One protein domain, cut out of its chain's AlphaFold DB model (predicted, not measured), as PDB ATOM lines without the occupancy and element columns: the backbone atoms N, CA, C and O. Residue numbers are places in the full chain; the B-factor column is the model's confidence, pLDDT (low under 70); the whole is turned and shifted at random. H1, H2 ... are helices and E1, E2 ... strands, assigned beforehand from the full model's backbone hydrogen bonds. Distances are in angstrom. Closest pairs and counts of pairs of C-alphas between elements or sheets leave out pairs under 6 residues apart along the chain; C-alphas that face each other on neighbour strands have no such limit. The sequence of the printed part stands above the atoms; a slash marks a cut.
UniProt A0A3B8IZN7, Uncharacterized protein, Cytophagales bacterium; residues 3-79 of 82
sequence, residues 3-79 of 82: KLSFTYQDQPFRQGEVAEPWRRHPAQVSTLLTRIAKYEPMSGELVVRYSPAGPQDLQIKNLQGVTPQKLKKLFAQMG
ATOM      1  N   LYS A   3     138.773 159.077  93.768       80.94
ATOM      2  CA  LYS A   3     137.979 158.160  92.958       80.94
ATOM      3  C   LYS A   3     138.541 156.750  93.124       80.94
ATOM      4  O   LYS A   3     139.736 156.536  92.941       80.94
ATOM      5  N   LEU A   4     137.692 155.802  93.496       80.38
ATOM      6  CA  LEU A   4     138.084 154.416  93.720       80.38
ATOM      7  C   LEU A   4     137.443 153.532  92.653       80.38
ATOM      8  O   LEU A   4     136.220 153.449  92.569       80.38
ATOM      9  N   SER A   5     138.285 152.890  91.852       83.81
ATOM     10  CA  SER A   5     137.895 152.024  90.748       83.81
ATOM     11  C   SER A   5     138.380 150.607  91.042       83.81
ATOM     12  O   SER A   5     139.550 150.384  91.351       83.81
ATOM     13  N   PHE A   6     137.483 149.637  90.946       84.69
ATOM     14  CA  PHE A   6     137.814 148.226  91.097       84.69
ATOM     15  C   PHE A   6     137.685 147.560  89.735       84.69
ATOM     16  O   PHE A   6     136.621 147.623  89.116       84.69
ATOM     17  N   THR A   7     138.761 146.938  89.272       84.62
ATOM     18  CA  THR A   7     138.780 146.188  88.022       84.62
ATOM     19  C   THR A   7     139.117 144.730  88.279       84.62
ATOM     20  O   THR A   7     139.889 144.406  89.175       84.62
ATOM     21  N   TYR A   8     138.527 143.832  87.506       81.62
ATOM     22  CA  TYR A   8     138.861 142.417  87.458       81.62
ATOM     23  C   TYR A   8     139.344 142.121  86.042       81.62
ATOM     24  O   TYR A   8     138.596 142.352  85.098       81.62
ATOM     25  N   GLN A   9     140.604 141.703  85.878       76.31
ATOM     26  CA  GLN A   9     141.201 141.485  84.545       76.31
ATOM     27  C   GLN A   9     140.953 142.661  83.564       76.31
ATOM     28  O   GLN A   9     140.524 142.466  82.431       76.31
ATOM     29  N   ASP A  10     141.160 143.898  84.036       74.25
ATOM     30  CA  ASP A  10     140.911 145.154  83.299       74.25
ATOM     31  C   ASP A  10     139.439 145.435  82.901       74.25
ATOM     32  O   ASP A  10     139.158 146.419  82.220       74.25
ATOM     33  N   GLN A  11     138.476 144.653  83.403       81.62
ATOM     34  CA  GLN A  11     137.032 144.906  83.294       81.62
ATOM     35  C   GLN A  11     136.440 145.445  84.606       81.62
ATOM     36  O   GLN A  11     137.070 145.313  85.655       81.62
ATOM     37  N   PRO A  12     135.245 146.070  84.608       80.62
ATOM     38  CA  PRO A  12     134.589 146.505  85.842       80.62
ATOM     39  C   PRO A  12     134.353 145.328  86.795       80.62
ATOM     40  O   PRO A  12     133.703 144.358  86.416       80.62
ATOM     41  N   PHE A  13     134.849 145.434  88.030       81.06
ATOM     42  CA  PHE A  13     134.752 144.368  89.027       81.06
ATOM     43  C   PHE A  13     133.298 143.965  89.303       81.06
ATOM     44  O   PHE A  13     132.482 144.801  89.708       81.06
ATOM     45  N   ARG A  14     132.991 142.670  89.172       79.25
ATOM     46  CA  ARG A  14     131.713 142.089  89.603       79.25
ATOM     47  C   ARG A  14     131.933 141.189  90.816       79.25
ATOM     48  O   ARG A  14     132.842 140.367  90.849       79.25
ATOM     49  N   GLN A  15     131.052 141.292  91.814       67.12
ATOM     50  CA  GLN A  15     131.181 140.578  93.097       67.12
ATOM     51  C   GLN A  15     131.227 139.036  92.983       67.12
ATOM     52  O   GLN A  15     131.582 138.379  93.954       67.12
ATOM     53  N   GLY A  16     130.899 138.447  91.828       75.25
ATOM     54  CA  GLY A  16     130.998 137.002  91.586       75.25
ATOM     55  C   GLY A  16     132.338 136.518  91.015       75.25
ATOM     56  O   GLY A  16     132.556 135.314  90.977       75.25
ATOM     57  N   GLU A  17     133.223 137.420  90.579       78.12
ATOM     58  CA  GLU A  17     134.424 137.064  89.798       78.12
ATOM     59  C   GLU A  17     135.634 136.680  90.657       78.12
ATOM     60  O   GLU A  17     136.587 136.073  90.175       78.12
ATOM     61  N   VAL A  18     135.594 137.000  91.949       78.19
ATOM     62  CA  VAL A  18     136.659 136.689  92.908       78.19
ATOM     63  C   VAL A  18     136.187 135.697  93.960       78.19
ATOM     64  O   VAL A  18     134.990 135.599  94.256       78.19
ATOM     65  N   ALA A  19     137.143 134.990  94.568       77.12
ATOM     66  CA  ALA A  19     136.847 134.105  95.686       77.12
ATOM     67  C   ALA A  19     136.106 134.846  96.814       77.12
ATOM     68  O   ALA A  19     136.312 136.036  97.061       77.12
ATOM     69  N   GLU A  20     135.253 134.112  97.524       80.06
ATOM     70  CA  GLU A  20     134.374 134.619  98.578       80.06
ATOM     71  C   GLU A  20     135.019 135.581  99.605       80.06
ATOM     72  O   GLU A  20     134.422 136.636  99.852       80.06
ATOM     73  N   PRO A  21     136.235 135.331 100.142       78.81
ATOM     74  CA  PRO A  21     136.881 136.267 101.070       78.81
ATOM     75  C   PRO A  21     137.155 137.647 100.455       78.81
ATOM     76  O   PRO A  21     137.134 138.658 101.158       78.81
ATOM     77  N   TRP A  22     137.346 137.722  99.137       78.62
ATOM     78  CA  TRP A  22     137.668 138.958  98.425       78.62
ATOM     79  C   TRP A  22     136.435 139.740  97.972       78.62
ATOM     80  O   TRP A  22     136.550 140.910  97.622       78.62
ATOM     81  N   ARG A  23     135.232 139.158  98.036       81.88
ATOM     82  CA  ARG A  23     133.993 139.856  97.647       81.88
ATOM     83  C   ARG A  23     133.707 141.082  98.518       81.88
ATOM     84  O   ARG A  23     133.152 142.067  98.039       81.88
ATOM     85  N   ARG A  24     134.103 141.033  99.797       81.62
ATOM     86  CA  ARG A  24     133.947 142.137 100.768       81.62
ATOM     87  C   ARG A  24     135.115 143.124 100.755       81.62
ATOM     88  O   ARG A  24     135.012 144.210 101.323       81.62
ATOM     89  N   HIS A  25     136.204 142.769 100.090       83.00
ATOM     90  CA  HIS A  25     137.431 143.546 100.077       83.00
ATOM     91  C   HIS A  25     137.277 144.944  99.439       83.00
ATOM     92  O   HIS A  25     137.775 145.907 100.025       83.00
ATOM     93  N   PRO A  26     136.507 145.148  98.345       82.56
ATOM     94  CA  PRO A  26     136.219 146.492  97.841       82.56
ATOM     95  C   PRO A  26     135.607 147.429  98.895       82.56
ATOM     96  O   PRO A  26     136.019 148.583  99.030       82.56
ATOM     97  N   ALA A  27     134.661 146.929  99.693       84.31
ATOM     98  CA  ALA A  27     134.028 147.709 100.754       84.31
ATOM     99  C   ALA A  27     135.013 148.042 101.891       84.31
ATOM    100  O   ALA A  27     134.992 149.155 102.422       84.31
ATOM    101  N   GLN A  28     135.912 147.112 102.231       84.56
ATOM    102  CA  GLN A  28     136.972 147.336 103.219       84.56
ATOM    103  C   GLN A  28     137.949 148.421 102.758       84.56
ATOM    104  O   GLN A  28     138.223 149.357 103.509       84.56
ATOM    105  N   VAL A  29     138.405 148.349 101.504       82.75
ATOM    106  CA  VAL A  29     139.278 149.360 100.894       82.75
ATOM    107  C   VAL A  29     138.605 150.731 100.889       82.75
ATOM    108  O   VAL A  29     139.218 151.719 101.290       82.75
ATOM    109  N   SER A  30     137.340 150.794 100.467       83.69
ATOM    110  CA  SER A  30     136.573 152.040 100.453       83.69
ATOM    111  C   SER A  30     136.479 152.646 101.854       83.69
ATOM    112  O   SER A  30     136.824 153.811 102.042       83.69
ATOM    113  N   THR A  31     136.140 151.833 102.858       87.00
ATOM    114  CA  THR A  31     136.050 152.265 104.261       87.00
ATOM    115  C   THR A  31     137.387 152.786 104.789       87.00
ATOM    116  O   THR A  31     137.434 153.829 105.449       87.00
ATOM    117  N   LEU A  32     138.486 152.086 104.493       83.81
ATOM    118  CA  LEU A  32     139.831 152.482 104.901       83.81
ATOM    119  C   LEU A  32     140.225 153.824 104.274       83.81
ATOM    120  O   LEU A  32     140.651 154.727 104.990       83.81
ATOM    121  N   LEU A  33     140.010 153.996 102.970       81.75
ATOM    122  CA  LEU A  33     140.292 155.254 102.275       81.75
ATOM    123  C   LEU A  33     139.441 156.406 102.799       81.75
ATOM    124  O   LEU A  33     139.978 157.481 103.048       81.75
ATOM    125  N   THR A  34     138.147 156.188 103.043       85.00
ATOM    126  CA  THR A  34     137.282 157.190 103.678       85.00
ATOM    127  C   THR A  34     137.812 157.583 105.052       85.00
ATOM    128  O   THR A  34     137.785 158.761 105.400       85.00
ATOM    129  N   ARG A  35     138.321 156.627 105.837       85.62
ATOM    130  CA  ARG A  35     138.888 156.907 107.159       85.62
ATOM    131  C   ARG A  35     140.148 157.753 107.065       85.62
ATOM    132  O   ARG A  35     140.252 158.725 107.799       85.62
ATOM    133  N   ILE A  36     141.072 157.422 106.168       82.25
ATOM    134  CA  ILE A  36     142.301 158.209 106.000       82.25
ATOM    135  C   ILE A  36     141.944 159.596 105.456       82.25
ATOM    136  O   ILE A  36     142.480 160.585 105.939       82.25
ATOM    137  N   ALA A  37     140.981 159.687 104.532       82.38
ATOM    138  CA  ALA A  37     140.542 160.950 103.942       82.38
ATOM    139  C   ALA A  37     139.922 161.925 104.961       82.38
ATOM    140  O   ALA A  37     139.822 163.115 104.674       82.38
ATOM    141  N   LYS A  38     139.518 161.445 106.151       82.81
ATOM    142  CA  LYS A  38     139.092 162.303 107.271       82.81
ATOM    143  C   LYS A  38     140.252 163.022 107.958       82.81
ATOM    144  O   LYS A  38     140.030 164.079 108.534       82.81
ATOM    145  N   TYR A  39     141.449 162.439 107.942       83.50
ATOM    146  CA  TYR A  39     142.631 162.982 108.620       83.50
ATOM    147  C   TYR A  39     143.612 163.633 107.646       83.50
ATOM    148  O   TYR A  39     144.291 164.586 108.006       83.50
ATOM    149  N   GLU A  40     143.679 163.130 106.414       80.75
ATOM    150  CA  GLU A  40     144.563 163.629 105.368       80.75
ATOM    151  C   GLU A  40     143.739 163.972 104.120       80.75
ATOM    152  O   GLU A  40     143.110 163.083 103.537       80.75
ATOM    153  N   PRO A  41     143.726 165.242 103.679       76.25
ATOM    154  CA  PRO A  41     143.044 165.618 102.454       76.25
ATOM    155  C   PRO A  41     143.756 164.962 101.273       76.25
ATOM    156  O   PRO A  41     144.886 165.305 100.943       76.25
ATOM    157  N   MET A  42     143.081 164.009 100.637       82.62
ATOM    158  CA  MET A  42     143.621 163.267  99.503       82.62
ATOM    159  C   MET A  42     142.723 163.366  98.268       82.62
ATOM    160  O   MET A  42     141.481 163.383  98.333       82.62
ATOM    161  N   SER A  43     143.362 163.441  97.109       82.94
ATOM    162  CA  SER A  43     142.706 163.503  95.803       82.94
ATOM    163  C   SER A  43     143.473 162.685  94.783       82.94
ATOM    164  O   SER A  43     144.689 162.581  94.868       82.94
ATOM    165  N   GLY A  44     142.755 162.091  93.836       84.19
ATOM    166  CA  GLY A  44     143.338 161.248  92.798       84.19
ATOM    167  C   GLY A  44     142.433 160.077  92.454       84.19
ATOM    168  O   GLY A  44     141.266 160.042  92.850       84.19
ATOM    169  N   GLU A  45     142.980 159.109  91.734       84.69
ATOM    170  CA  GLU A  45     142.307 157.874  91.364       84.69
ATOM    171  C   GLU A  45     143.120 156.663  91.834       84.69
ATOM    172  O   GLU A  45     144.327 156.565  91.611       84.69
ATOM    173  N   LEU A  46     142.447 155.731  92.502       82.81
ATOM    174  CA  LEU A  46     142.998 154.437  92.885       82.81
ATOM    175  C   LEU A  46     142.290 153.359  92.080       82.81
ATOM    176  O   LEU A  46     141.069 153.235  92.156       82.81
ATOM    177  N   VAL A  47     143.060 152.580  91.325       86.06
ATOM    178  CA  VAL A  47     142.567 151.445  90.549       86.06
ATOM    179  C   VAL A  47     143.111 150.166  91.166       86.06
ATOM    180  O   VAL A  47     144.313 149.918  91.158       86.06
ATOM    181  N   VAL A  48     142.222 149.348  91.715       83.31
ATOM    182  CA  VAL A  48     142.559 148.037  92.274       83.31
ATOM    183  C   VAL A  48     142.249 146.976  91.232       83.31
ATOM    184  O   VAL A  48     141.095 146.852  90.827       83.31
ATOM    185  N   ARG A  49     143.255 146.194  90.846       85.50
ATOM    186  CA  ARG A  49     143.113 145.049  89.946       85.50
ATOM    187  C   ARG A  49     142.938 143.768  90.746       85.50
ATOM    188  O   ARG A  49     143.763 143.447  91.598       85.50
ATOM    189  N   TYR A  50     141.894 143.018  90.433       82.25
ATOM    190  CA  TYR A  50     141.616 141.700  90.979       82.25
ATOM    191  C   TYR A  50     141.875 140.597  89.955       82.25
ATOM    192  O   TYR A  50     141.693 140.765  88.749       82.25
ATOM    193  N   SER A  51     142.245 139.445  90.501       81.88
ATOM    194  CA  SER A  51     142.341 138.140  89.858       81.88
ATOM    195  C   SER A  51     141.414 137.155  90.596       81.88
ATOM    196  O   SER A  51     140.994 137.464  91.717       81.88
ATOM    197  N   PRO A  52     141.115 135.958  90.050       80.12
ATOM    198  CA  PRO A  52     140.253 134.988  90.736       80.12
ATOM    199  C   PRO A  52     140.746 134.638  92.152       80.12
ATOM    200  O   PRO A  52     139.950 134.413  93.065       80.12
ATOM    201  N   ALA A  53     142.070 134.644  92.343       76.38
ATOM    202  CA  ALA A  53     142.733 134.345  93.607       76.38
ATOM    203  C   ALA A  53     142.729 135.511  94.615       76.38
ATOM    204  O   ALA A  53     143.023 135.274  95.787       76.38
ATOM    205  N   GLY A  54     142.411 136.742  94.190       77.69
ATOM    206  CA  GLY A  54     142.409 137.934  95.044       77.69
ATOM    207  C   GLY A  54     142.961 139.204  94.382       77.69
ATOM    208  O   GLY A  54     143.170 139.228  93.164       77.69
ATOM    209  N   PRO A  55     143.178 140.279  95.165       79.81
ATOM    210  CA  PRO A  55     143.758 141.527  94.680       79.81
ATOM    211  C   PRO A  55     145.178 141.275  94.169       79.81
ATOM    212  O   PRO A  55     146.035 140.755  94.882       79.81
ATOM    213  N   GLN A  56     145.405 141.628  92.912       79.38
ATOM    214  CA  GLN A  56     146.656 141.389  92.211       79.38
ATOM    215  C   GLN A  56     147.555 142.620  92.258       79.38
ATOM    216  O   GLN A  56     148.732 142.491  92.557       79.38
ATOM    217  N   ASP A  57     147.004 143.800  91.970       77.06
ATOM    218  CA  ASP A  57     147.789 145.029  91.853       77.06
ATOM    219  C   ASP A  57     146.969 146.263  92.262       77.06
ATOM    220  O   ASP A  57     145.735 146.274  92.203       77.06
ATOM    221  N   LEU A  58     147.669 147.314  92.683       77.62
ATOM    222  CA  LEU A  58     147.112 148.620  93.003       77.62
ATOM    223  C   LEU A  58     147.811 149.684  92.160       77.62
ATOM    224  O   LEU A  58     148.939 150.097  92.443       77.62
ATOM    225  N   GLN A  59     147.084 150.225  91.192       80.94
ATOM    226  CA  GLN A  59     147.519 151.394  90.451       80.94
ATOM    227  C   GLN A  59     147.037 152.674  91.118       80.94
ATOM    228  O   GLN A  59     145.859 152.862  91.418       80.94
ATOM    229  N   ILE A  60     147.978 153.588  91.304       77.06
ATOM    230  CA  ILE A  60     147.742 154.905  91.872       77.06
ATOM    231  C   ILE A  60     147.919 155.924  90.748       77.06
ATOM    232  O   ILE A  60     149.014 156.056  90.206       77.06
ATOM    233  N   LYS A  61     146.854 156.646  90.395       79.38
ATOM    234  CA  LYS A  61     146.854 157.675  89.349       79.38
ATOM    235  C   LYS A  61     146.576 159.045  89.961       79.38
ATOM    236  O   LYS A  61     145.576 159.233  90.645       79.38
ATOM    237  N   ASN A  62     147.448 160.015  89.689       76.50
ATOM    238  CA  ASN A  62     147.270 161.422  90.078       76.50
ATOM    239  C   ASN A  62     146.969 161.636  91.575       76.50
ATOM    240  O   ASN A  62     146.144 162.475  91.932       76.50
ATOM    241  N   LEU A  63     147.612 160.855  92.448       80.31
ATOM    242  CA  LEU A  63     147.424 160.956  93.892       80.31
ATOM    243  C   LEU A  63     148.154 162.178  94.457       80.31
ATOM    244  O   LEU A  63     149.357 162.336  94.269       80.31
ATOM    245  N   GLN A  64     147.418 163.007  95.185       80.44
ATOM    246  CA  GLN A  64     147.897 164.198  95.875       80.44
ATOM    247  C   GLN A  64     147.450 164.155  97.339       80.44
ATOM    248  O   GLN A  64     146.397 163.599  97.660       80.44
ATOM    249  N   GLY A  65     148.261 164.735  98.228       75.25
ATOM    250  CA  GLY A  65     147.945 164.870  99.655       75.25
ATOM    251  C   GLY A  65     148.195 163.628 100.521       75.25
ATOM    252  O   GLY A  65     148.138 163.720 101.742       75.25
ATOM    253  N   VAL A  66     148.548 162.482  99.928       77.44
ATOM    254  CA  VAL A  66     149.061 161.319 100.668       77.44
ATOM    255  C   VAL A  66     150.176 160.638  99.879       77.44
ATOM    256  O   VAL A  66     150.129 160.558  98.651       77.44
ATOM    257  N   THR A  67     151.208 160.158 100.572       79.44
ATOM    258  CA  THR A  67     152.334 159.494  99.912       79.44
ATOM    259  C   THR A  67     151.907 158.122  99.371       79.44
ATOM    260  O   THR A  67     151.355 157.307 100.121       79.44
ATOM    261  N   PRO A  68     152.212 157.798  98.097       74.88
ATOM    262  CA  PRO A  68     151.885 156.499  97.500       74.88
ATOM    263  C   PRO A  68     152.403 155.310  98.318       74.88
ATOM    264  O   PRO A  68     151.771 154.261  98.378       74.88
ATOM    265  N   GLN A  69     153.542 155.482  98.991       80.25
ATOM    266  CA  GLN A  69     154.187 154.454  99.804       80.25
ATOM    267  C   GLN A  69     153.371 154.081 101.054       80.25
ATOM    268  O   GLN A  69     153.305 152.906 101.417       80.25
ATOM    269  N   LYS A  70     152.711 155.059 101.691       80.62
ATOM    270  CA  LYS A  70     151.835 154.836 102.851       80.62
ATOM    271  C   LYS A  70     150.606 154.032 102.448       80.62
ATOM    272  O   LYS A  70     150.274 153.052 103.112       80.62
ATOM    273  N   LEU A  71     149.994 154.396 101.320       78.94
ATOM    274  CA  LEU A  71     148.909 153.615 100.737       78.94
ATOM    275  C   LEU A  71     149.382 152.199 100.411       78.94
ATOM    276  O   LEU A  71     148.790 151.254 100.916       78.94
ATOM    277  N   LYS A  72     150.479 152.031  99.663       79.25
ATOM    278  CA  LYS A  72     151.018 150.700  99.332       79.25
ATOM    279  C   LYS A  72     151.225 149.819 100.567       79.25
ATOM    280  O   LYS A  72     150.863 148.652 100.521       79.25
ATOM    281  N   LYS A  73     151.729 150.365 101.682       82.31
ATOM    282  CA  LYS A  73     151.849 149.621 102.952       82.31
ATOM    283  C   LYS A  73     150.496 149.184 103.514       82.31
ATOM    284  O   LYS A  73     150.346 148.025 103.885       82.31
ATOM    285  N   LEU A  74     149.517 150.086 103.559       79.56
ATOM    286  CA  LEU A  74     148.165 149.774 104.038       79.56
ATOM    287  C   LEU A  74     147.481 148.721 103.157       79.56
ATOM    288  O   LEU A  74     146.818 147.822 103.659       79.56
ATOM    289  N   PHE A  75     147.683 148.802 101.845       78.06
ATOM    290  CA  PHE A  75     147.180 147.822 100.892       78.06
ATOM    291  C   PHE A  75     147.903 146.475 101.019       78.06
ATOM    292  O   PHE A  75     147.246 145.439 101.056       78.06
ATOM    293  N   ALA A  76     149.222 146.454 101.207       79.31
ATOM    294  CA  ALA A  76     149.957 145.220 101.487       79.31
ATOM    295  C   ALA A  76     149.436 144.517 102.756       79.31
ATOM    296  O   ALA A  76     149.266 143.300 102.760       79.31
ATOM    297  N   GLN A  77     149.082 145.276 103.801       77.50
ATOM    298  CA  GLN A  77     148.449 144.731 105.012       77.50
ATOM    299  C   GLN A  77     147.058 144.126 104.764       77.50
ATOM    300  O   GLN A  77     146.627 143.268 105.529       77.50
ATOM    301  N   MET A  78     146.366 144.533 103.696       74.50
ATOM    302  CA  MET A  78     145.084 143.953 103.273       74.50
ATOM    303  C   MET A  78     145.241 142.750 102.326       74.50
ATOM    304  O   MET A  78     144.243 142.170 101.911       74.50
ATOM    305  N   GLY A  79     146.477 142.342 102.007       72.00
ATOM    306  CA  GLY A  79     146.758 141.150 101.200       72.00
ATOM    307  C   GLY A  79     147.105 141.418  99.735       72.00
ATOM    308  O   GLY A  79     147.154 140.472  98.951       72.00
TER     309      GLY A  79
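Overview. This is residues 3 to 79 of the 82 residues of an uncharacterized protein of Cytophagales bacterium (UniProt A0A3B8IZN7). A twisted slab of three strands has two helices, H2 and H3, side by side over one face, and no named helix covers the other face. Short H1 grazes the sheet near the turn of the hairpin E2 and E3. The printed part has 77 residues, in the order E1, H1, H2, E2, E3, H3; the mixed sheet runs E1, E2, E3, and the class is mixed, helices and strands. It is compact, with a radius of gyration of the C-alphas of 12.1 A, and elongated, spanning 33 by 20 by 17 A.

Along the chain. E1, residues 3 to 8, begins at C-alpha 3 (137.979, 158.160, 92.958) and is 16.7 A long. H1 is residues 20 to 23, 5.3 A, and H2 residues 25 to 37, 18.1 A. E2, residues 43 to 51, is 26.1 A long; E3, residues 54 to 64, is 26.8 A long and bends by 63 degrees at residue 61. H3, residues 68 to 77, is 14.4 A long and ends at C-alpha 77 (148.449, 144.731, 105.012).

Arrangement. E1 and E2 are parallel, with N 5 and O 46 at 2.8 A; with H1 and H2 between, they form a strand-helix-strand unit with a left-handed crossover. E2 and E3 are an antiparallel hairpin, with N 47 and O 59 at 2.8 A. In two layers, helices on one face of a sheet, H2 is at a height over the sheet of 9.5 A and H3 at 10.3 A. H2 runs along E2, at 19 degrees on the local plane, and H3 along E3, at 17 degrees. The closest C-alphas of E3 and H3, Ile 60 and Pro 68, are 7.2 A apart. H2 and H3 are near each other; H1 and H3 are apart. In H2 and H3 every O i to N i+4 pair is within hydrogen-bond range; H1 is too short for one.

Size, cuts and confidence. The farthest C-alphas, Gly 16 and Gly 65, are 33.6 A apart. The printed part has no cut, and the link E1 to H1, 11 residues, is long. Mean pLDDT of the printed part is 80.3; residue 15 is under 70.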